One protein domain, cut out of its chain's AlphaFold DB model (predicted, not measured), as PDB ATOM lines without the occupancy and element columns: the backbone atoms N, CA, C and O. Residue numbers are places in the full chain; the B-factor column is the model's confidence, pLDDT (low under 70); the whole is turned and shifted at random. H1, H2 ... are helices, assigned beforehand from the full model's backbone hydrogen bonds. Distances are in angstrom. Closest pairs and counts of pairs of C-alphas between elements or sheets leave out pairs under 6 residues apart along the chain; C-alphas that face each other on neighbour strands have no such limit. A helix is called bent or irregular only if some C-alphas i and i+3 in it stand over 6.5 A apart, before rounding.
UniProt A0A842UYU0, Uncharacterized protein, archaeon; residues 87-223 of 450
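This is residues 87 to 223 of the 450 residues of an uncharacterized protein of archaeon (UniProt A0A842UYU0). One very long helix, H7, makes the length of the domain, with H1 running back beside its later part and the short helices H3, H4, H5 and H6 gathered as a small head near its beginning. H2 crosses H7 between H1 and this head, and residues 213 to 223 of H7 stick out alone at the far end. The printed part has 137 residues with seven named helices, in the order H1 to H7, and no named strand; its class is all helix. It is only just extended, close to loose, with a radius of gyration of the C-alphas of 21.9 A, and its outline is a rod spanning 78 by 29 by 19 A.

H7, residues 170 to 223, is the hub, touching four other helices. With residues 191 to 212 alone it touches H1, residues 87 to 107, at a shallow tilt of 30 degrees, opposite ways; the closest C-alphas are those of Ile 92 and Ile 205, 5.8 A apart. H2, residues 114 to 127, only just touches H7, with 3 pairs of C-alphas within 8 A, about perpendicular at 83 degrees; the closest C-alphas are those of Trp 124 and Tyr 183, 7.0 A apart. H6, residues 159 to 164, forms a helical hairpin with H7, at a shallow tilt of 23 degrees; the closest C-alphas, of Ala 159 and Ala 177, are 4.5 A apart. H5, residues 149 to 155, touches H7 at a steep tilt of 69 degrees, only just short of about perpendicular, with the C-alphas of Phe 153 and Leu 176 closest at 6.4 A. H4, residues 137 to 140, touches H5, the C-alphas of Leu 137 and Arg 150 being closest at 5.5 A. H3, residues 129 to 135, and H4 touch only at the corner, with the C-alphas of Pro 134 and Ala 140 closest at 6.3 A. H3 is irregular, with C-alphas 131 and 134 9.0 A apart. H1 is apart from H3, H4, H5 and H6. In H1, H2, H5 and H6 every O i to N i+4 pair is within hydrogen-bond range, in H7 48 of 50 and in H3 0 of 3, with 2 of 4 O i to N i+3 pairs in H3; H4 is too short for an O i to N i+4 pair.

H7 measures 76.4 A from C-alpha 170 at (0.523, -58.282, -85.981) to C-alpha 223 at (-7.666, -25.467, -17.476). H1 measures 30.5 A and begins with C-alpha 87 at (-1.105, -34.620, -33.289). H2 measures 20.4 A.

The two C-alphas farthest apart, of Glu 166 and Pro 221, are 78.2 A apart. The printed part has no cut, and no link is long. Mean pLDDT of the printed part is 88.0; residues 111 to 115 are under 70.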
ATOM      1  N   GLY A  87      -1.433 -33.445 -32.478       90.44
ATOM      2  CA  GLY A  87      -1.105 -34.620 -33.289       90.44
ATOM      3  C   GLY A  87      -2.302 -35.147 -34.088       90.44
ATOM      4  O   GLY A  87      -2.182 -35.379 -35.292       90.44
ATOM      5  N   VAL A  88      -3.466 -35.275 -33.445       90.62
ATOM      6  CA  VAL A  88      -4.705 -35.735 -34.096       90.62
ATOM      7  C   VAL A  88      -5.224 -34.706 -35.106       90.62
ATOM      8  O   VAL A  88      -5.681 -35.070 -36.184       90.62
ATOM      9  N   VAL A  89      -5.115 -33.409 -34.820       88.56
ATOM     10  CA  VAL A  89      -5.508 -32.360 -35.775       88.56
ATOM     11  C   VAL A  89      -4.640 -32.425 -37.032       88.56
ATOM     12  O   VAL A  89      -5.169 -32.472 -38.141       88.56
ATOM     13  N   LYS A  90      -3.313 -32.547 -36.886       88.75
ATOM     14  CA  LYS A  90      -2.407 -32.723 -38.035       88.75
ATOM     15  C   LYS A  90      -2.750 -33.962 -38.866       88.75
ATOM     16  O   LYS A  90      -2.686 -33.895 -40.094       88.75
ATOM     17  N   SER A  91      -3.129 -35.073 -38.228       91.62
ATOM     18  CA  SER A  91      -3.541 -36.275 -38.962       91.62
ATOM     19  C   SER A  91      -4.860 -36.066 -39.710       91.62
ATOM     20  O   SER A  91      -4.963 -36.488 -40.860       91.62
ATOM     21  N   ILE A  92      -5.830 -35.344 -39.136       91.44
ATOM     22  CA  ILE A  92      -7.073 -34.958 -39.827       91.44
ATOM     23  C   ILE A  92      -6.772 -34.128 -41.079       91.44
ATOM     24  O   ILE A  92      -7.361 -34.380 -42.130       91.44
ATOM     25  N   VAL A  93      -5.855 -33.164 -40.996       88.19
ATOM     26  CA  VAL A  93      -5.466 -32.324 -42.143       88.19
ATOM     27  C   VAL A  93      -4.822 -33.153 -43.248       88.19
ATOM     28  O   VAL A  93      -5.174 -32.992 -44.417       88.19
ATOM     29  N   ALA A  94      -3.912 -34.062 -42.891       90.88
ATOM     30  CA  ALA A  94      -3.305 -34.982 -43.848       90.88
ATOM     31  C   ALA A  94      -4.373 -35.856 -44.531       90.88
ATOM     32  O   ALA A  94      -4.461 -35.870 -45.757       90.88
ATOM     33  N   MET A  95      -5.269 -36.464 -43.747       93.75
ATOM     34  CA  MET A  95      -6.373 -37.279 -44.261       93.75
ATOM     35  C   MET A  95      -7.333 -36.491 -45.160       93.75
ATOM     36  O   MET A  95      -7.818 -37.025 -46.154       93.75
ATOM     37  N   LYS A  96      -7.611 -35.217 -44.857       91.56
ATOM     38  CA  LYS A  96      -8.429 -34.355 -45.724       91.56
ATOM     39  C   LYS A  96      -7.767 -34.120 -47.084       91.56
ATOM     40  O   LYS A  96      -8.462 -34.165 -48.097       91.56
ATOM     41  N   LYS A  97      -6.448 -33.896 -47.121       92.38
ATOM     42  CA  LYS A  97      -5.698 -33.755 -48.383       92.38
ATOM     43  C   LYS A  97      -5.726 -35.049 -49.193       92.38
ATOM     44  O   LYS A  97      -5.960 -35.009 -50.398       92.38
ATOM     45  N   ASP A  98      -5.569 -36.191 -48.528       94.56
ATOM     46  CA  ASP A  98      -5.676 -37.498 -49.179       94.56
ATOM     47  C   ASP A  98      -7.089 -37.737 -49.730       94.56
ATOM     48  O   ASP A  98      -7.248 -38.174 -50.870       94.56
ATOM     49  N   LEU A  99      -8.125 -37.377 -48.965       95.06
ATOM     50  CA  LEU A  99      -9.518 -37.446 -49.403       95.06
ATOM     51  C   LEU A  99      -9.771 -36.569 -50.633       95.06
ATOM     52  O   LEU A  99     -10.451 -37.011 -51.558       95.06
ATOM     53  N   GLN A 100      -9.234 -35.346 -50.659       93.62
ATOM     54  CA  GLN A 100      -9.335 -34.457 -51.816       93.62
ATOM     55  C   GLN A 100      -8.687 -35.091 -53.049       93.62
ATOM     56  O   GLN A 100      -9.333 -35.188 -54.088       93.62
ATOM     57  N   ARG A 101      -7.465 -35.615 -52.919       91.00
ATOM     58  CA  ARG A 101      -6.781 -36.307 -54.017       91.00
ATOM     59  C   ARG A 101      -7.576 -37.511 -54.529       91.00
ATOM     60  O   ARG A 101      -7.612 -37.764 -55.729       91.00
ATOM     61  N   ILE A 102      -8.227 -38.264 -53.640       93.31
ATOM     62  CA  ILE A 102      -9.102 -39.379 -54.035       93.31
ATOM     63  C   ILE A 102     -10.346 -38.875 -54.768       93.31
ATOM     64  O   ILE A 102     -10.743 -39.494 -55.753       93.31
ATOM     65  N   LYS A 103     -10.953 -37.766 -54.324       91.56
ATOM     66  CA  LYS A 103     -12.085 -37.142 -55.026       91.56
ATOM     67  C   LYS A 103     -11.683 -36.712 -56.438       91.56
ATOM     68  O   LYS A 103     -12.348 -37.130 -57.376       91.56
ATOM     69  N   GLU A 104     -10.555 -36.021 -56.587       89.88
ATOM     70  CA  GLU A 104      -9.995 -35.638 -57.893       89.88
ATOM     71  C   GLU A 104      -9.769 -36.872 -58.790       89.88
ATOM     72  O   GLU A 104     -10.154 -36.884 -59.957       89.88
ATOM     73  N   CYS A 105      -9.231 -37.964 -58.231       88.88
ATOM     74  CA  CYS A 105      -9.080 -39.230 -58.954       88.88
ATOM     75  C   CYS A 105     -10.418 -39.867 -59.364       88.88
ATOM     76  O   CYS A 105     -10.503 -40.476 -60.430       88.88
ATOM     77  N   LEU A 106     -11.454 -39.778 -58.524       90.25
ATOM     78  CA  LEU A 106     -12.796 -40.275 -58.839       90.25
ATOM     79  C   LEU A 106     -13.501 -39.400 -59.877       90.25
ATOM     80  O   LEU A 106     -14.284 -39.922 -60.670       90.25
ATOM     81  N   ASP A 107     -13.210 -38.103 -59.915       88.69
ATOM     82  CA  ASP A 107     -13.785 -37.182 -60.894       88.69
ATOM     83  C   ASP A 107     -13.332 -37.522 -62.325       88.69
ATOM     84  O   ASP A 107     -14.140 -37.417 -63.250       88.69
ATOM     85  N   TYR A 108     -12.138 -38.111 -62.504       87.19
ATOM     86  CA  TYR A 108     -11.715 -38.693 -63.791       87.19
ATOM     87  C   TYR A 108     -12.678 -39.768 -64.329       87.19
ATOM     88  O   TYR A 108     -12.669 -40.060 -65.523       87.19
ATOM     89  N   TYR A 109     -13.522 -40.364 -63.481       85.12
ATOM     90  CA  TYR A 109     -14.513 -41.366 -63.887       85.12
ATOM     91  C   TYR A 109     -15.917 -40.803 -64.140       85.12
ATOM     92  O   TYR A 109     -16.749 -41.530 -64.690       85.12
ATOM     93  N   LYS A 110     -16.218 -39.571 -63.710       78.69
ATOM     94  CA  LYS A 110     -17.577 -39.000 -63.781       78.69
ATOM     95  C   LYS A 110     -17.900 -38.419 -65.158       78.69
ATOM     96  O   LYS A 110     -19.002 -38.633 -65.660       78.69
ATOM     97  N   ASP A 111     -16.934 -37.767 -65.797       65.88
ATOM     98  CA  ASP A 111     -17.128 -37.132 -67.101       65.88
ATOM     99  C   ASP A 111     -16.800 -38.087 -68.255       65.88
ATOM    100  O   ASP A 111     -15.657 -38.514 -68.442       65.88
ATOM    101  N   LYS A 112     -17.817 -38.407 -69.069       57.94
ATOM    102  CA  LYS A 112     -17.754 -39.332 -70.221       57.94
ATOM    103  C   LYS A 112     -17.060 -38.729 -71.460       57.94
ATOM    104  O   LYS A 112     -17.505 -38.940 -72.588       57.94
ATOM    105  N   GLY A 113     -15.989 -37.962 -71.274       60.50
ATOM    106  CA  GLY A 113     -15.205 -37.368 -72.359       60.50
ATOM    107  C   GLY A 113     -13.918 -38.143 -72.670       60.50
ATOM    108  O   GLY A 113     -13.276 -38.684 -71.771       60.50
ATOM    109  N   ARG A 114     -13.468 -38.109 -73.938       57.91
ATOM    110  CA  ARG A 114     -12.124 -38.576 -74.357       57.91
ATOM    111  C   ARG A 114     -10.943 -38.014 -73.527       57.91
ATOM    112  O   ARG A 114      -9.981 -38.763 -73.360       57.91
ATOM    113  N   PRO A 115     -10.968 -36.770 -72.992       60.09
ATOM    114  CA  PRO A 115      -9.854 -36.229 -72.207       60.09
ATOM    115  C   PRO A 115      -9.529 -37.054 -70.957       60.09
ATOM    116  O   PRO A 115      -8.362 -37.228 -70.623       60.09
ATOM    117  N   ASN A 116     -10.540 -37.628 -70.304       75.75
ATOM    118  CA  ASN A 116     -10.352 -38.337 -69.039       75.75
ATOM    119  C   ASN A 116      -9.817 -39.757 -69.227       75.75
ATOM    120  O   ASN A 116      -9.028 -40.236 -68.415       75.75
ATOM    121  N   GLU A 117     -10.175 -40.415 -70.333       84.06
ATOM    122  CA  GLU A 117      -9.610 -41.724 -70.673       84.06
ATOM    123  C   GLU A 117      -8.100 -41.630 -70.922       84.06
ATOM    124  O   GLU A 117      -7.344 -42.515 -70.524       84.06
ATOM    125  N   LEU A 118      -7.649 -40.531 -71.537       87.50
ATOM    126  CA  LEU A 118      -6.227 -40.248 -71.730       87.50
ATOM    127  C   LEU A 118      -5.502 -40.084 -70.389       87.50
ATOM    128  O   LEU A 118      -4.428 -40.660 -70.213       87.50
ATOM    129  N   VAL A 119      -6.102 -39.369 -69.430       89.56
ATOM    130  CA  VAL A 119      -5.542 -39.199 -68.077       89.56
ATOM    131  C   VAL A 119      -5.443 -40.542 -67.350       89.56
ATOM    132  O   VAL A 119      -4.380 -40.874 -66.828       89.56
ATOM    133  N   LEU A 120      -6.504 -41.356 -67.365       90.81
ATOM    134  CA  LEU A 120      -6.514 -42.675 -66.717       90.81
ATOM    135  C   LEU A 120      -5.468 -43.624 -67.312       90.81
ATOM    136  O   LEU A 120      -4.764 -44.313 -66.569       90.81
ATOM    137  N   LYS A 121      -5.325 -43.638 -68.641       91.88
ATOM    138  CA  LYS A 121      -4.262 -44.389 -69.320       91.88
ATOM    139  C   LYS A 121      -2.873 -43.874 -68.969       91.88
ATOM    140  O   LYS A 121      -1.967 -44.687 -68.822       91.88
ATOM    141  N   GLY A 122      -2.708 -42.559 -68.826       91.25
ATOM    142  CA  GLY A 122      -1.450 -41.943 -68.399       91.25
ATOM    143  C   GLY A 122      -1.057 -42.410 -67.001       91.25
ATOM    144  O   GLY A 122       0.020 -42.969 -66.818       91.25
ATOM    145  N   VAL A 123      -1.983 -42.311 -66.041       91.44
ATOM    146  CA  VAL A 123      -1.788 -42.805 -64.667       91.44
ATOM    147  C   VAL A 123      -1.450 -44.297 -64.658       91.44
ATOM    148  O   VAL A 123      -0.538 -44.725 -63.951       91.44
ATOM    149  N   TRP A 124      -2.148 -45.111 -65.451       94.19
ATOM    150  CA  TRP A 124      -1.841 -46.536 -65.550       94.19
ATOM    151  C   TRP A 124      -0.443 -46.796 -66.123       94.19
ATOM    152  O   TRP A 124       0.313 -47.581 -65.547       94.19
ATOM    153  N   ALA A 125      -0.086 -46.122 -67.219       91.69
ATOM    154  CA  ALA A 125       1.210 -46.270 -67.869       91.69
ATOM    155  C   ALA A 125       2.362 -45.906 -66.913       91.69
ATOM    156  O   ALA A 125       3.337 -46.652 -66.785       91.69
ATOM    157  N   ASP A 126       2.211 -44.804 -66.180       91.69
ATOM    158  CA  ASP A 126       3.257 -44.271 -65.308       91.69
ATOM    159  C   ASP A 126       3.400 -45.050 -63.992       91.69
ATOM    160  O   ASP A 126       4.522 -45.252 -63.524       91.69
ATOM    161  N   PHE A 127       2.303 -45.527 -63.387       90.19
ATOM    162  CA  PHE A 127       2.342 -46.138 -62.044       90.19
ATOM    163  C   PHE A 127       2.203 -47.661 -62.009       90.19
ATOM    164  O   PHE A 127       2.651 -48.290 -61.040       90.19
ATOM    165  N   VAL A 128       1.552 -48.260 -63.005       91.69
ATOM    166  CA  VAL A 128       1.243 -49.697 -63.027       91.69
ATOM    167  C   VAL A 128       2.102 -50.398 -64.060       91.69
ATOM    168  O   VAL A 128       2.826 -51.335 -63.729       91.69
ATOM    169  N   ASP A 129       2.051 -49.924 -65.299       92.31
ATOM    170  CA  ASP A 129       2.744 -50.560 -66.409       92.31
ATOM    171  C   ASP A 129       4.263 -50.389 -66.302       92.31
ATOM    172  O   ASP A 129       4.995 -51.351 -66.519       92.31
ATOM    173  N   SER A 130       4.746 -49.230 -65.839       90.44
ATOM    174  CA  SER A 130       6.169 -48.994 -65.544       90.44
ATOM    175  C   SER A 130       6.799 -50.058 -64.630       90.44
ATOM    176  O   SER A 130       7.979 -50.384 -64.778       90.44
ATOM    177  N   LYS A 131       6.011 -50.674 -63.736       90.50
ATOM    178  CA  LYS A 131       6.464 -51.741 -62.828       90.50
ATOM    179  C   LYS A 131       6.603 -53.107 -63.501       90.50
ATOM    180  O   LYS A 131       7.248 -53.984 -62.937       90.50
ATOM    181  N   THR A 132       6.043 -53.298 -64.698       87.81
ATOM    182  CA  THR A 132       6.219 -54.535 -65.486       87.81
ATOM    183  C   THR A 132       7.586 -54.624 -66.177       87.81
ATOM    184  O   THR A 132       7.897 -55.635 -66.810       87.81
ATOM    185  N   GLY A 133       8.432 -53.597 -66.029       87.75
ATOM    186  CA  GLY A 133       9.824 -53.618 -66.471       87.75
ATOM    187  C   GLY A 133       9.946 -53.677 -68.001       87.75
ATOM    188  O   GLY A 133       9.307 -52.861 -68.675       87.75
ATOM    189  N   PRO A 134      10.713 -54.629 -68.575       86.06
ATOM    190  CA  PRO A 134      10.935 -54.728 -70.025       86.06
ATOM    191  C   PRO A 134       9.667 -54.908 -70.865       86.06
ATOM    192  O   PRO A 134       9.697 -54.692 -72.075       86.06
ATOM    193  N   ALA A 135       8.566 -55.332 -70.237       85.69
ATOM    194  CA  ALA A 135       7.266 -55.510 -70.876       85.69
ATOM    195  C   ALA A 135       6.362 -54.265 -70.795       85.69
ATOM    196  O   ALA A 135       5.223 -54.326 -71.260       85.69
ATOM    197  N   SER A 136       6.830 -53.167 -70.196       90.56
ATOM    198  CA  SER A 136       6.100 -51.896 -70.148       90.56
ATOM    199  C   SER A 136       6.036 -51.243 -71.528       90.56
ATOM    200  O   SER A 136       6.960 -51.386 -72.323       90.56
ATOM    201  N   LEU A 137       4.982 -50.485 -71.818       88.62
ATOM    202  CA  LEU A 137       4.816 -49.666 -73.019       88.62
ATOM    203  C   LEU A 137       6.020 -48.745 -73.236       88.62
ATOM    204  O   LEU A 137       6.496 -48.615 -74.359       88.62
ATOM    205  N   THR A 138       6.535 -48.140 -72.164       86.81
ATOM    206  CA  THR A 138       7.652 -47.189 -72.234       86.81
ATOM    207  C   THR A 138       8.973 -47.869 -72.592       86.81
ATOM    208  O   THR A 138       9.727 -47.328 -73.396       86.81
ATOM    209  N   GLN A 139       9.260 -49.055 -72.040       88.31
ATOM    210  CA  GLN A 139      10.483 -49.800 -72.377       88.31
ATOM    211  C   GLN A 139      10.342 -50.590 -73.682       88.31
ATOM    212  O   GLN A 139      11.295 -50.677 -74.452       88.31
ATOM    213  N   ALA A 140       9.154 -51.120 -73.981       87.00
ATOM    214  CA  ALA A 140       8.872 -51.780 -75.249       87.00
ATOM    215  C   ALA A 140       9.043 -50.804 -76.419       87.00
ATOM    216  O   ALA A 140       9.672 -51.166 -77.404       87.00
ATOM    217  N   ALA A 141       8.602 -49.549 -76.273       86.38
ATOM    218  CA  ALA A 141       8.776 -48.514 -77.292       86.38
ATOM    219  C   ALA A 141      10.248 -48.185 -77.624       86.38
ATOM    220  O   ALA A 141      10.515 -47.603 -78.670       86.38
ATOM    221  N   GLN A 142      11.213 -48.570 -76.779       87.75
ATOM    222  CA  GLN A 142      12.644 -48.429 -77.090       87.75
ATOM    223  C   GLN A 142      13.132 -49.475 -78.102       87.75
ATOM    224  O   GLN A 142      14.169 -49.288 -78.736       87.75
ATOM    225  N   LYS A 143      12.402 -50.584 -78.261       85.50
ATOM    226  CA  LYS A 143      12.693 -51.601 -79.272       85.50
ATOM    227  C   LYS A 143      12.076 -51.175 -80.600       85.50
ATOM    228  O   LYS A 143      10.905 -50.805 -80.646       85.50
ATOM    229  N   LEU A 144      12.848 -51.300 -81.682       76.06
ATOM    230  CA  LEU A 144      12.440 -50.917 -83.043       76.06
ATOM    231  C   LEU A 144      11.079 -51.509 -83.450       76.06
ATOM    232  O   LEU A 144      10.290 -50.840 -84.107       76.06
ATOM    233  N   GLU A 145      10.770 -52.728 -83.002       80.56
ATOM    234  CA  GLU A 145       9.523 -53.430 -83.330       80.56
ATOM    235  C   GLU A 145       8.265 -52.837 -82.669       80.56
ATOM    236  O   GLU A 145       7.163 -53.072 -83.155       80.56
ATOM    237  N   PHE A 146       8.399 -52.067 -81.580       85.62
ATOM    238  CA  PHE A 146       7.269 -51.566 -80.781       85.62
ATOM    239  C   PHE A 146       7.279 -50.042 -80.597       85.62
ATOM    240  O   PHE A 146       6.543 -49.528 -79.755       85.62
ATOM    241  N   PHE A 147       8.060 -49.303 -81.388       86.56
ATOM    242  CA  PHE A 147       8.210 -47.848 -81.258       86.56
ATOM    243  C   PHE A 147       6.867 -47.093 -81.227       86.56
ATOM    244  O   PHE A 147       6.654 -46.223 -80.387       86.56
ATOM    245  N   VAL A 148       5.913 -47.491 -82.077       87.81
ATOM    246  CA  VAL A 148       4.595 -46.835 -82.188       87.81
ATOM    247  C   VAL A 148       3.577 -47.350 -81.154       87.81
ATOM    248  O   VAL A 148       2.468 -46.825 -81.052       87.81
ATOM    249  N   ALA A 149       3.916 -48.378 -80.364       87.00
ATOM    250  CA  ALA A 149       2.970 -49.021 -79.450       87.00
ATOM    251  C   ALA A 149       2.450 -48.050 -78.379       87.00
ATOM    252  O   ALA A 149       1.263 -48.058 -78.053       87.00
ATOM    253  N   ARG A 150       3.309 -47.167 -77.858       88.25
ATOM    254  CA  ARG A 150       2.895 -46.179 -76.855       88.25
ATOM    255  C   ARG A 150       1.834 -45.228 -77.415       88.25
ATOM    256  O   ARG A 150       0.784 -45.070 -76.802       88.25
ATOM    257  N   ASP A 151       2.075 -44.655 -78.589       89.38
ATOM    258  CA  ASP A 151       1.170 -43.675 -79.199       89.38
ATOM    259  C   ASP A 151      -0.174 -44.297 -79.582       89.38
ATOM    260  O   ASP A 151      -1.233 -43.707 -79.346       89.38
ATOM    261  N   TRP A 152      -0.152 -45.518 -80.125       89.50
ATOM    262  CA  TRP A 152      -1.375 -46.248 -80.452       89.50
ATOM    263  C   TRP A 152      -2.181 -46.620 -79.209       89.50
ATOM    264  O   TRP A 152      -3.404 -46.494 -79.240       89.50
ATOM    265  N   PHE A 153      -1.536 -46.984 -78.096       90.38
ATOM    266  CA  PHE A 153      -2.228 -47.297 -76.842       90.38
ATOM    267  C   PHE A 153      -3.092 -46.128 -76.334       90.38
ATOM    268  O   PHE A 153      -4.228 -46.324 -75.884       90.38
ATOM    269  N   PHE A 154      -2.604 -44.890 -76.452       89.19
ATOM    270  CA  PHE A 154      -3.385 -43.711 -76.072       89.19
ATOM    271  C   PHE A 154      -4.563 -43.447 -77.021       89.19
ATOM    272  O   PHE A 154      -5.600 -42.972 -76.555       89.19
ATOM    273  N   LYS A 155      -4.461 -43.836 -78.300       87.38
ATOM    274  CA  LYS A 155      -5.505 -43.635 -79.325       87.38
ATOM    275  C   LYS A 155      -6.642 -44.671 -79.293       87.38
ATOM    276  O   LYS A 155      -7.783 -44.296 -79.548       87.38
ATOM    277  N   ILE A 156      -6.357 -45.937 -78.979       87.88
ATOM    278  CA  ILE A 156      -7.348 -47.037 -79.012       87.88
ATOM    279  C   ILE A 156      -8.337 -46.989 -77.837       87.88
ATOM    280  O   ILE A 156      -7.934 -46.750 -76.707       87.88
ATOM    281  N   ASN A 157      -9.621 -47.280 -78.036       84.69
ATOM    282  CA  ASN A 157     -10.633 -47.316 -76.964       84.69
ATOM    283  C   ASN A 157     -11.144 -48.728 -76.657       84.69
ATOM    284  O   ASN A 157     -11.968 -48.916 -75.757       84.69
ATOM    285  N   SER A 158     -10.660 -49.744 -77.370       85.94
ATOM    286  CA  SER A 158     -10.988 -51.134 -77.074       85.94
ATOM    287  C   SER A 158      -9.885 -52.100 -77.506       85.94
ATOM    288  O   SER A 158      -9.054 -51.795 -78.357       85.94
ATOM    289  N   ALA A 159      -9.898 -53.306 -76.929       82.38
ATOM    290  CA  ALA A 159      -9.011 -54.381 -77.368       82.38
ATOM    291  C   ALA A 159      -9.348 -54.864 -78.791       82.38
ATOM    292  O   ALA A 159      -8.453 -55.324 -79.484       82.38
ATOM    293  N   LYS A 160     -10.611 -54.727 -79.227       83.25
ATOM    294  CA  LYS A 160     -11.042 -55.054 -80.595       83.25
ATOM    295  C   LYS A 160     -10.487 -54.053 -81.607       83.25
ATOM    296  O   LYS A 160      -9.893 -54.459 -82.594       83.25
ATOM    297  N   GLU A 161     -10.558 -52.761 -81.283       84.38
ATOM    298  CA  GLU A 161      -9.948 -51.701 -82.098       84.38
ATOM    299  C   GLU A 161      -8.440 -51.917 -82.277       84.38
ATOM    300  O   GLU A 161      -7.911 -51.624 -83.339       84.38
ATOM    301  N   ALA A 162      -7.742 -52.469 -81.278       80.69
ATOM    302  CA  ALA A 162      -6.317 -52.785 -81.394       80.69
ATOM    303  C   ALA A 162      -6.014 -53.922 -82.392       80.69
ATOM    304  O   ALA A 162      -4.940 -53.938 -82.994       80.69
ATOM    305  N   GLU A 163      -6.935 -54.874 -82.562       81.25
ATOM    306  CA  GLU A 163      -6.804 -56.004 -83.496       81.25
ATOM    307  C   GLU A 163      -7.138 -55.575 -84.947       81.25
ATOM    308  O   GLU A 163      -6.532 -56.068 -85.904       81.25
ATOM    309  N   GLU A 164      -8.013 -54.579 -85.109       85.12
ATOM    310  CA  GLU A 164      -8.494 -54.049 -86.397       85.12
ATOM    311  C   GLU A 164      -7.560 -53.007 -87.058       85.12
ATOM    312  O   GLU A 164      -7.782 -52.633 -88.202       85.12
ATOM    313  N   LEU A 165      -6.483 -52.559 -86.396       84.19
ATOM    314  CA  LEU A 165      -5.556 -51.543 -86.936       84.19
ATOM    315  C   LEU A 165      -4.836 -52.009 -88.216       84.19
ATOM    316  O   LEU A 165      -3.945 -52.843 -88.133       84.19
ATOM    317  N   GLU A 166      -5.140 -51.474 -89.396       76.94
ATOM    318  CA  GLU A 166      -4.517 -51.936 -90.656       76.94
ATOM    319  C   GLU A 166      -3.005 -51.633 -90.747       76.94
ATOM    320  O   GLU A 166      -2.236 -52.484 -91.191       76.94
ATOM    321  N   ASP A 167      -2.556 -50.492 -90.215       79.38
ATOM    322  CA  ASP A 167      -1.185 -49.971 -90.390       79.38
ATOM    323  C   ASP A 167      -0.130 -50.532 -89.411       79.38
ATOM    324  O   ASP A 167       1.003 -50.047 -89.350       79.38
ATOM    325  N   VAL A 168      -0.486 -51.519 -88.582       82.25
ATOM    326  CA  VAL A 168       0.339 -51.957 -87.443       82.25
ATOM    327  C   VAL A 168       0.723 -53.442 -87.561       82.25
ATOM    328  O   VAL A 168      -0.157 -54.277 -87.788       82.25
ATOM    329  N   PRO A 169       2.003 -53.829 -87.347       86.62
ATOM    330  CA  PRO A 169       2.427 -55.231 -87.386       86.62
ATOM    331  C   PRO A 169       1.647 -56.114 -86.401       86.62
ATOM    332  O   PRO A 169       1.379 -55.707 -85.269       86.62
ATOM    333  N   GLY A 170       1.344 -57.360 -86.786       85.06
ATOM    334  CA  GLY A 170       0.523 -58.282 -85.981       85.06
ATOM    335  C   GLY A 170       1.020 -58.496 -84.541       85.06
ATOM    336  O   GLY A 170       0.217 -58.558 -83.610       85.06
ATOM    337  N   ASN A 171       2.339 -58.504 -84.329       85.62
ATOM    338  CA  ASN A 171       2.948 -58.625 -82.997       85.62
ATOM    339  C   ASN A 171       2.619 -57.420 -82.095       85.62
ATOM    340  O   ASN A 171       2.357 -57.581 -80.902       85.62
ATOM    341  N   VAL A 172       2.583 -56.215 -82.673       86.62
ATOM    342  CA  VAL A 172       2.231 -54.978 -81.967       86.62
ATOM    343  C   VAL A 172       0.735 -54.959 -81.652       86.62
ATOM    344  O   VAL A 172       0.368 -54.591 -80.539       86.62
ATOM    345  N   LYS A 173      -0.126 -55.447 -82.557       88.56
ATOM    346  CA  LYS A 173      -1.571 -55.592 -82.294       88.56
ATOM    347  C   LYS A 173      -1.849 -56.494 -81.095       88.56
ATOM    348  O   LYS A 173      -2.569 -56.103 -80.178       88.56
ATOM    349  N   ALA A 174      -1.231 -57.677 -81.062       87.69
ATOM    350  CA  ALA A 174      -1.390 -58.626 -79.962       87.69
ATOM    351  C   ALA A 174      -0.894 -58.042 -78.625       87.69
ATOM    352  O   ALA A 174      -1.540 -58.206 -77.585       87.69
ATOM    353  N   PHE A 175       0.228 -57.315 -78.655       89.50
ATOM    354  CA  PHE A 175       0.763 -56.622 -77.487       89.50
ATOM    355  C   PHE A 175      -0.179 -55.515 -76.985       89.50
ATOM    356  O   PHE A 175      -0.493 -55.474 -75.793       89.50
ATOM    357  N   LEU A 176      -0.695 -54.669 -77.883       89.94
ATOM    358  CA  LEU A 176      -1.652 -53.610 -77.557       89.94
ATOM    359  C   LEU A 176      -2.963 -54.170 -77.002       89.94
ATOM    360  O   LEU A 176      -3.444 -53.687 -75.977       89.94
ATOM    361  N   ALA A 177      -3.511 -55.220 -77.619       89.94
ATOM    362  CA  ALA A 177      -4.728 -55.878 -77.153       89.94
ATOM    363  C   ALA A 177      -4.551 -56.453 -75.739       89.94
ATOM    364  O   ALA A 177      -5.419 -56.270 -74.880       89.94
ATOM    365  N   LYS A 178      -3.405 -57.089 -75.454       91.19
ATOM    366  CA  LYS A 178      -3.066 -57.579 -74.110       91.19
ATOM    367  C   LYS A 178      -3.001 -56.437 -73.093       91.19
ATOM    368  O   LYS A 178      -3.673 -56.504 -72.064       91.19
ATOM    369  N   LYS A 179      -2.253 -55.371 -73.397       91.25
ATOM    370  CA  LYS A 179      -2.104 -54.202 -72.514       91.25
ATOM    371  C   LYS A 179      -3.433 -53.498 -72.265       91.25
ATOM    372  O   LYS A 179      -3.728 -53.114 -71.137       91.25
ATOM    373  N   TYR A 180      -4.289 -53.408 -73.280       91.25
ATOM    374  CA  TYR A 180      -5.618 -52.828 -73.128       91.25
ATOM    375  C   TYR A 180      -6.533 -53.668 -72.224       91.25
ATOM    376  O   TYR A 180      -7.308 -53.114 -71.439       91.25
ATOM    377  N   ARG A 181      -6.442 -55.005 -72.284       92.44
ATOM    378  CA  ARG A 181      -7.166 -55.896 -71.358       92.44
ATOM    379  C   ARG A 181      -6.680 -55.710 -69.919       92.44
ATOM    380  O   ARG A 181      -7.514 -55.568 -69.027       92.44
ATOM    381  N   GLU A 182      -5.364 -55.637 -69.704       92.19
ATOM    382  CA  GLU A 182      -4.764 -55.351 -68.390       92.19
ATOM    383  C   GLU A 182      -5.246 -54.001 -67.836       92.19
ATOM    384  O   GLU A 182      -5.724 -53.929 -66.702       92.19
ATOM    385  N   TYR A 183      -5.217 -52.952 -68.661       93.81
ATOM    386  CA  TYR A 183      -5.744 -51.630 -68.322       93.81
ATOM    387  C   TYR A 183      -7.240 -51.666 -67.979       93.81
ATOM    388  O   TYR A 183      -7.656 -51.099 -66.972       93.81
ATOM    389  N   SER A 184      -8.057 -52.370 -68.766       91.38
ATOM    390  CA  SER A 184      -9.509 -52.456 -68.549       91.38
ATOM    391  C   SER A 184      -9.864 -53.141 -67.226       91.38
ATOM    392  O   SER A 184     -10.797 -52.723 -66.536       91.38
ATOM    393  N   VAL A 185      -9.121 -54.192 -66.864       94.06
ATOM    394  CA  VAL A 185      -9.264 -54.883 -65.574       94.06
ATOM    395  C   VAL A 185      -8.811 -53.972 -64.437       94.06
ATOM    396  O   VAL A 185      -9.549 -53.786 -63.467       94.06
ATOM    397  N   TRP A 186      -7.644 -53.338 -64.579       94.69
ATOM    398  CA  TRP A 186      -7.131 -52.387 -63.596       94.69
ATOM    399  C   TRP A 186      -8.106 -51.234 -63.347       94.69
ATOM    400  O   TRP A 186      -8.413 -50.950 -62.195       94.69
ATOM    401  N   LYS A 187      -8.650 -50.622 -64.402       92.25
ATOM    402  CA  LYS A 187      -9.587 -49.494 -64.323       92.25
ATOM    403  C   LYS A 187     -10.806 -49.823 -63.459       92.25
ATOM    404  O   LYS A 187     -11.208 -49.018 -62.625       92.25
ATOM    405  N   LYS A 188     -11.378 -51.022 -63.627       91.75
ATOM    406  CA  LYS A 188     -12.526 -51.482 -62.829       91.75
ATOM    407  C   LYS A 188     -12.159 -51.640 -61.355       91.75
ATOM    408  O   LYS A 188     -12.820 -51.058 -60.502       91.75
ATOM    409  N   HIS A 189     -11.092 -52.382 -61.061       93.81
ATOM    410  CA  HIS A 189     -10.675 -52.625 -59.678       93.81
ATOM    411  C   HIS A 189     -10.181 -51.361 -58.976       93.81
ATOM    412  O   HIS A 189     -10.417 -51.183 -57.784       93.81
ATOM    413  N   TRP A 190      -9.500 -50.477 -59.703       93.81
ATOM    414  CA  TRP A 190      -8.981 -49.239 -59.148       93.81
ATOM    415  C   TRP A 190     -10.111 -48.283 -58.768       93.81
ATOM    416  O   TRP A 190     -10.053 -47.716 -57.682       93.81
ATOM    417  N   LYS A 191     -11.176 -48.183 -59.579       92.81
ATOM    418  CA  LYS A 191     -12.369 -47.404 -59.222       92.81
ATOM    419  C   LYS A 191     -12.999 -47.881 -57.908       92.81
ATOM    420  O   LYS A 191     -13.142 -47.075 -56.996       92.81
ATOM    421  N   THR A 192     -13.309 -49.176 -57.789       93.81
ATOM    422  CA  THR A 192     -13.880 -49.746 -56.551       93.81
ATOM    423  C   THR A 192     -12.970 -49.483 -55.355       93.81
ATOM    424  O   THR A 192     -13.416 -49.020 -54.313       93.81
ATOM    425  N   ARG A 193     -11.656 -49.661 -55.532       94.38
ATOM    426  CA  ARG A 193     -10.682 -49.395 -54.472       94.38
ATOM    427  C   ARG A 193     -10.642 -47.924 -54.047       94.38
ATOM    428  O   ARG A 193     -10.460 -47.653 -52.866       94.38
ATOM    429  N   LEU A 194     -10.773 -46.977 -54.978       94.31
ATOM    430  CA  LEU A 194     -10.841 -45.549 -54.652       94.31
ATOM    431  C   LEU A 194     -12.105 -45.212 -53.849       94.31
ATOM    432  O   LEU A 194     -12.030 -44.413 -52.918       94.31
ATOM    433  N   GLU A 195     -13.242 -45.825 -54.183       93.81
ATOM    434  CA  GLU A 195     -14.501 -45.671 -53.440       93.81
ATOM    435  C   GLU A 195     -14.376 -46.229 -52.013       93.81
ATOM    436  O   GLU A 195     -14.699 -45.526 -51.051       93.81
ATOM    437  N   ASP A 196     -13.793 -47.422 -51.856       95.62
ATOM    438  CA  ASP A 196     -13.515 -48.017 -50.543       95.62
ATOM    439  C   ASP A 196     -12.566 -47.135 -49.716       95.62
ATOM    440  O   ASP A 196     -12.826 -46.832 -48.549       95.62
ATOM    441  N   MET A 197     -11.472 -46.661 -50.327       95.19
ATOM    442  CA  MET A 197     -10.507 -45.775 -49.668       95.19
ATOM    443  C   MET A 197     -11.143 -44.449 -49.244       95.19
ATOM    444  O   MET A 197     -10.861 -43.967 -48.146       95.19
ATOM    445  N   LYS A 198     -12.021 -43.870 -50.076       95.06
ATOM    446  CA  LYS A 198     -12.798 -42.675 -49.720       95.06
ATOM    447  C   LYS A 198     -13.610 -42.934 -48.449       95.06
ATOM    448  O   LYS A 198     -13.530 -42.133 -47.517       95.06
ATOM    449  N   GLY A 199     -14.337 -44.053 -48.393       94.31
ATOM    450  CA  GLY A 199     -15.143 -44.437 -47.232       94.31
ATOM    451  C   GLY A 199     -14.307 -44.617 -45.962       94.31
ATOM    452  O   GLY A 199     -14.641 -44.052 -44.920       94.31
ATOM    453  N   ILE A 200     -13.177 -45.325 -46.058       96.50
ATOM    454  CA  ILE A 200     -12.259 -45.555 -44.931       96.50
ATOM    455  C   ILE A 200     -11.717 -44.230 -44.385       96.50
ATOM    456  O   ILE A 200     -11.780 -43.989 -43.181       96.50
ATOM    457  N   ILE A 201     -11.232 -43.338 -45.255       95.12
ATOM    458  CA  ILE A 201     -10.676 -42.048 -44.822       95.12
ATOM    459  C   ILE A 201     -11.760 -41.166 -44.195       95.12
ATOM    460  O   ILE A 201     -11.515 -40.528 -43.172       95.12
ATOM    461  N   GLN A 202     -12.977 -41.148 -44.747       95.12
ATOM    462  CA  GLN A 202     -14.095 -40.412 -44.148       95.12
ATOM    463  C   GLN A 202     -14.435 -40.928 -42.742       95.12
ATOM    464  O   GLN A 202     -14.606 -40.126 -41.819       95.12
ATOM    465  N   GLN A 203     -14.485 -42.250 -42.556       94.50
ATOM    466  CA  GLN A 203     -14.700 -42.863 -41.243       94.50
ATOM    467  C   GLN A 203     -13.563 -42.531 -40.272       94.50
ATOM    468  O   GLN A 203     -13.825 -42.166 -39.125       94.50
ATOM    469  N   GLN A 204     -12.313 -42.575 -40.733       94.88
ATOM    470  CA  GLN A 204     -11.149 -42.251 -39.914       94.88
ATOM    471  C   GLN A 204     -11.136 -40.774 -39.493       94.88
ATOM    472  O   GLN A 204     -10.900 -40.479 -38.322       94.88
ATOM    473  N   ILE A 205     -11.492 -39.846 -40.390       93.38
ATOM    474  CA  ILE A 205     -11.678 -38.423 -40.056       93.38
ATOM    475  C   ILE A 205     -12.771 -38.260 -38.993       93.38
ATOM    476  O   ILE A 205     -12.579 -37.512 -38.031       93.38
ATOM    477  N   LYS A 206     -13.911 -38.950 -39.134       92.12
ATOM    478  CA  LYS A 206     -15.009 -38.900 -38.153       92.12
ATOM    479  C   LYS A 206     -14.554 -39.412 -36.783       92.12
ATOM    480  O   LYS A 206     -14.798 -38.740 -35.783       92.12
ATOM    481  N   ALA A 207     -13.841 -40.536 -36.744       92.19
ATOM    482  CA  ALA A 207     -13.278 -41.092 -35.517       92.19
ATOM    483  C   ALA A 207     -12.268 -40.129 -34.868       92.19
ATOM    484  O   ALA A 207     -12.376 -39.829 -33.682       92.19
ATOM    485  N   SER A 208     -11.346 -39.552 -35.645       90.31
ATOM    486  CA  SER A 208     -10.381 -38.573 -35.130       90.31
ATOM    487  C   SER A 208     -11.050 -37.303 -34.595       90.31
ATOM    488  O   SER A 208     -10.635 -36.794 -33.556       90.31
ATOM    489  N   LYS A 209     -12.130 -36.815 -35.226       90.00
ATOM    490  CA  LYS A 209     -12.933 -35.704 -34.681       90.00
ATOM    491  C   LYS A 209     -13.552 -36.053 -33.322       90.00
ATOM    492  O   LYS A 209     -13.541 -35.221 -32.417       90.00
ATOM    493  N   GLN A 210     -14.058 -37.275 -33.152       87.88
ATOM    494  CA  GLN A 210     -14.584 -37.738 -31.862       87.88
ATOM    495  C   GLN A 210     -13.487 -37.798 -30.793       87.88
ATOM    496  O   GLN A 210     -13.716 -37.363 -29.668       87.88
ATOM    497  N   THR A 211     -12.282 -38.255 -31.149       89.94
ATOM    498  CA  THR A 211     -11.122 -38.237 -30.246       89.94
ATOM    499  C   THR A 211     -10.760 -36.815 -29.811       89.94
ATOM    500  O   THR A 211     -10.546 -36.581 -28.625       89.94
ATOM    501  N   VAL A 212     -10.754 -35.845 -30.733       87.81
ATOM    502  CA  VAL A 212     -10.516 -34.430 -30.390       87.81
ATOM    503  C   VAL A 212     -11.584 -33.911 -29.427       87.81
ATOM    504  O   VAL A 212     -11.246 -33.260 -28.440       87.81
ATOM    505  N   ASN A 213     -12.858 -34.236 -29.658       85.62
ATOM    506  CA  ASN A 213     -13.944 -33.837 -28.761       85.62
ATOM    507  C   ASN A 213     -13.804 -34.456 -27.363       85.62
ATOM    508  O   ASN A 213     -14.038 -33.773 -26.367       85.62
ATOM    509  N   LEU A 214     -13.380 -35.718 -27.274       89.62
ATOM    510  CA  LEU A 214     -13.091 -36.372 -26.000       89.62
ATOM    511  C   LEU A 214     -11.952 -35.655 -25.258       89.62
ATOM    512  O   LEU A 214     -12.094 -35.309 -24.087       89.62
ATOM    513  N   TYR A 215     -10.849 -35.353 -25.946       88.19
ATOM    514  CA  TYR A 215      -9.734 -34.617 -25.346       88.19
ATOM    515  C   TYR A 215     -10.112 -33.183 -24.955       88.19
ATOM    516  O   TYR A 215      -9.645 -32.698 -23.926       88.19
ATOM    517  N   LYS A 216     -11.012 -32.523 -25.701       84.06
ATOM    518  CA  LYS A 216     -11.612 -31.233 -25.315       84.06
ATOM    519  C   LYS A 216     -12.354 -31.337 -23.978       84.06
ATOM    520  O   LYS A 216     -12.177 -30.485 -23.111       84.06
ATOM    521  N   GLN A 217     -13.155 -32.384 -23.792       85.62
ATOM    522  CA  GLN A 217     -13.873 -32.604 -22.533       85.62
ATOM    523  C   GLN A 217     -12.917 -32.851 -21.360       85.62
ATOM    524  O   GLN A 217     -13.209 -32.447 -20.238       85.62
ATOM    525  N   TRP A 218     -11.766 -33.482 -21.608       87.88
ATOM    526  CA  TRP A 218     -10.769 -33.755 -20.570       87.88
ATOM    527  C   TRP A 218      -9.890 -32.555 -20.230       87.88
ATOM    528  O   TRP A 218      -9.511 -32.395 -19.075       87.88
ATOM    529  N   ILE A 219      -9.568 -31.697 -21.198       87.88
ATOM    530  CA  ILE A 219      -8.712 -30.537 -20.935       87.88
ATOM    531  C   ILE A 219      -9.451 -29.404 -20.218       87.88
ATOM    532  O   ILE A 219      -8.850 -28.689 -19.419       87.88
ATOM    533  N   GLN A 220     -10.755 -29.254 -20.458       83.19
ATOM    534  CA  GLN A 220     -11.576 -28.214 -19.840       83.19
ATOM    535  C   GLN A 220     -11.471 -28.175 -18.298       83.19
ATOM    536  O   GLN A 220     -11.192 -27.102 -17.758       83.19
ATOM    537  N   PRO A 221     -11.629 -29.291 -17.552       85.25
ATOM    538  CA  PRO A 221     -11.444 -29.271 -16.103       85.25
ATOM    539  C   PRO A 221     -10.002 -28.951 -15.686       85.25
ATOM    540  O   PRO A 221      -9.821 -28.243 -14.699       85.25
ATOM    541  N   LEU A 222      -8.986 -29.386 -16.443       85.12
ATOM    542  CA  LEU A 222      -7.584 -29.069 -16.136       85.12
ATOM    543  C   LEU A 222      -7.313 -27.567 -16.254       85.12
ATOM    544  O   LEU A 222      -6.674 -26.982 -15.388       85.12
ATOM    545  N   LEU A 223      -7.824 -26.915 -17.302       82.50
ATOM    546  CA  LEU A 223      -7.666 -25.467 -17.476       82.50
ATOM    547  C   LEU A 223      -8.352 -24.693 -16.349       82.50
ATOM    548  O   LEU A 223      -7.751 -23.775 -15.793       82.50
TER     549      LEU A 223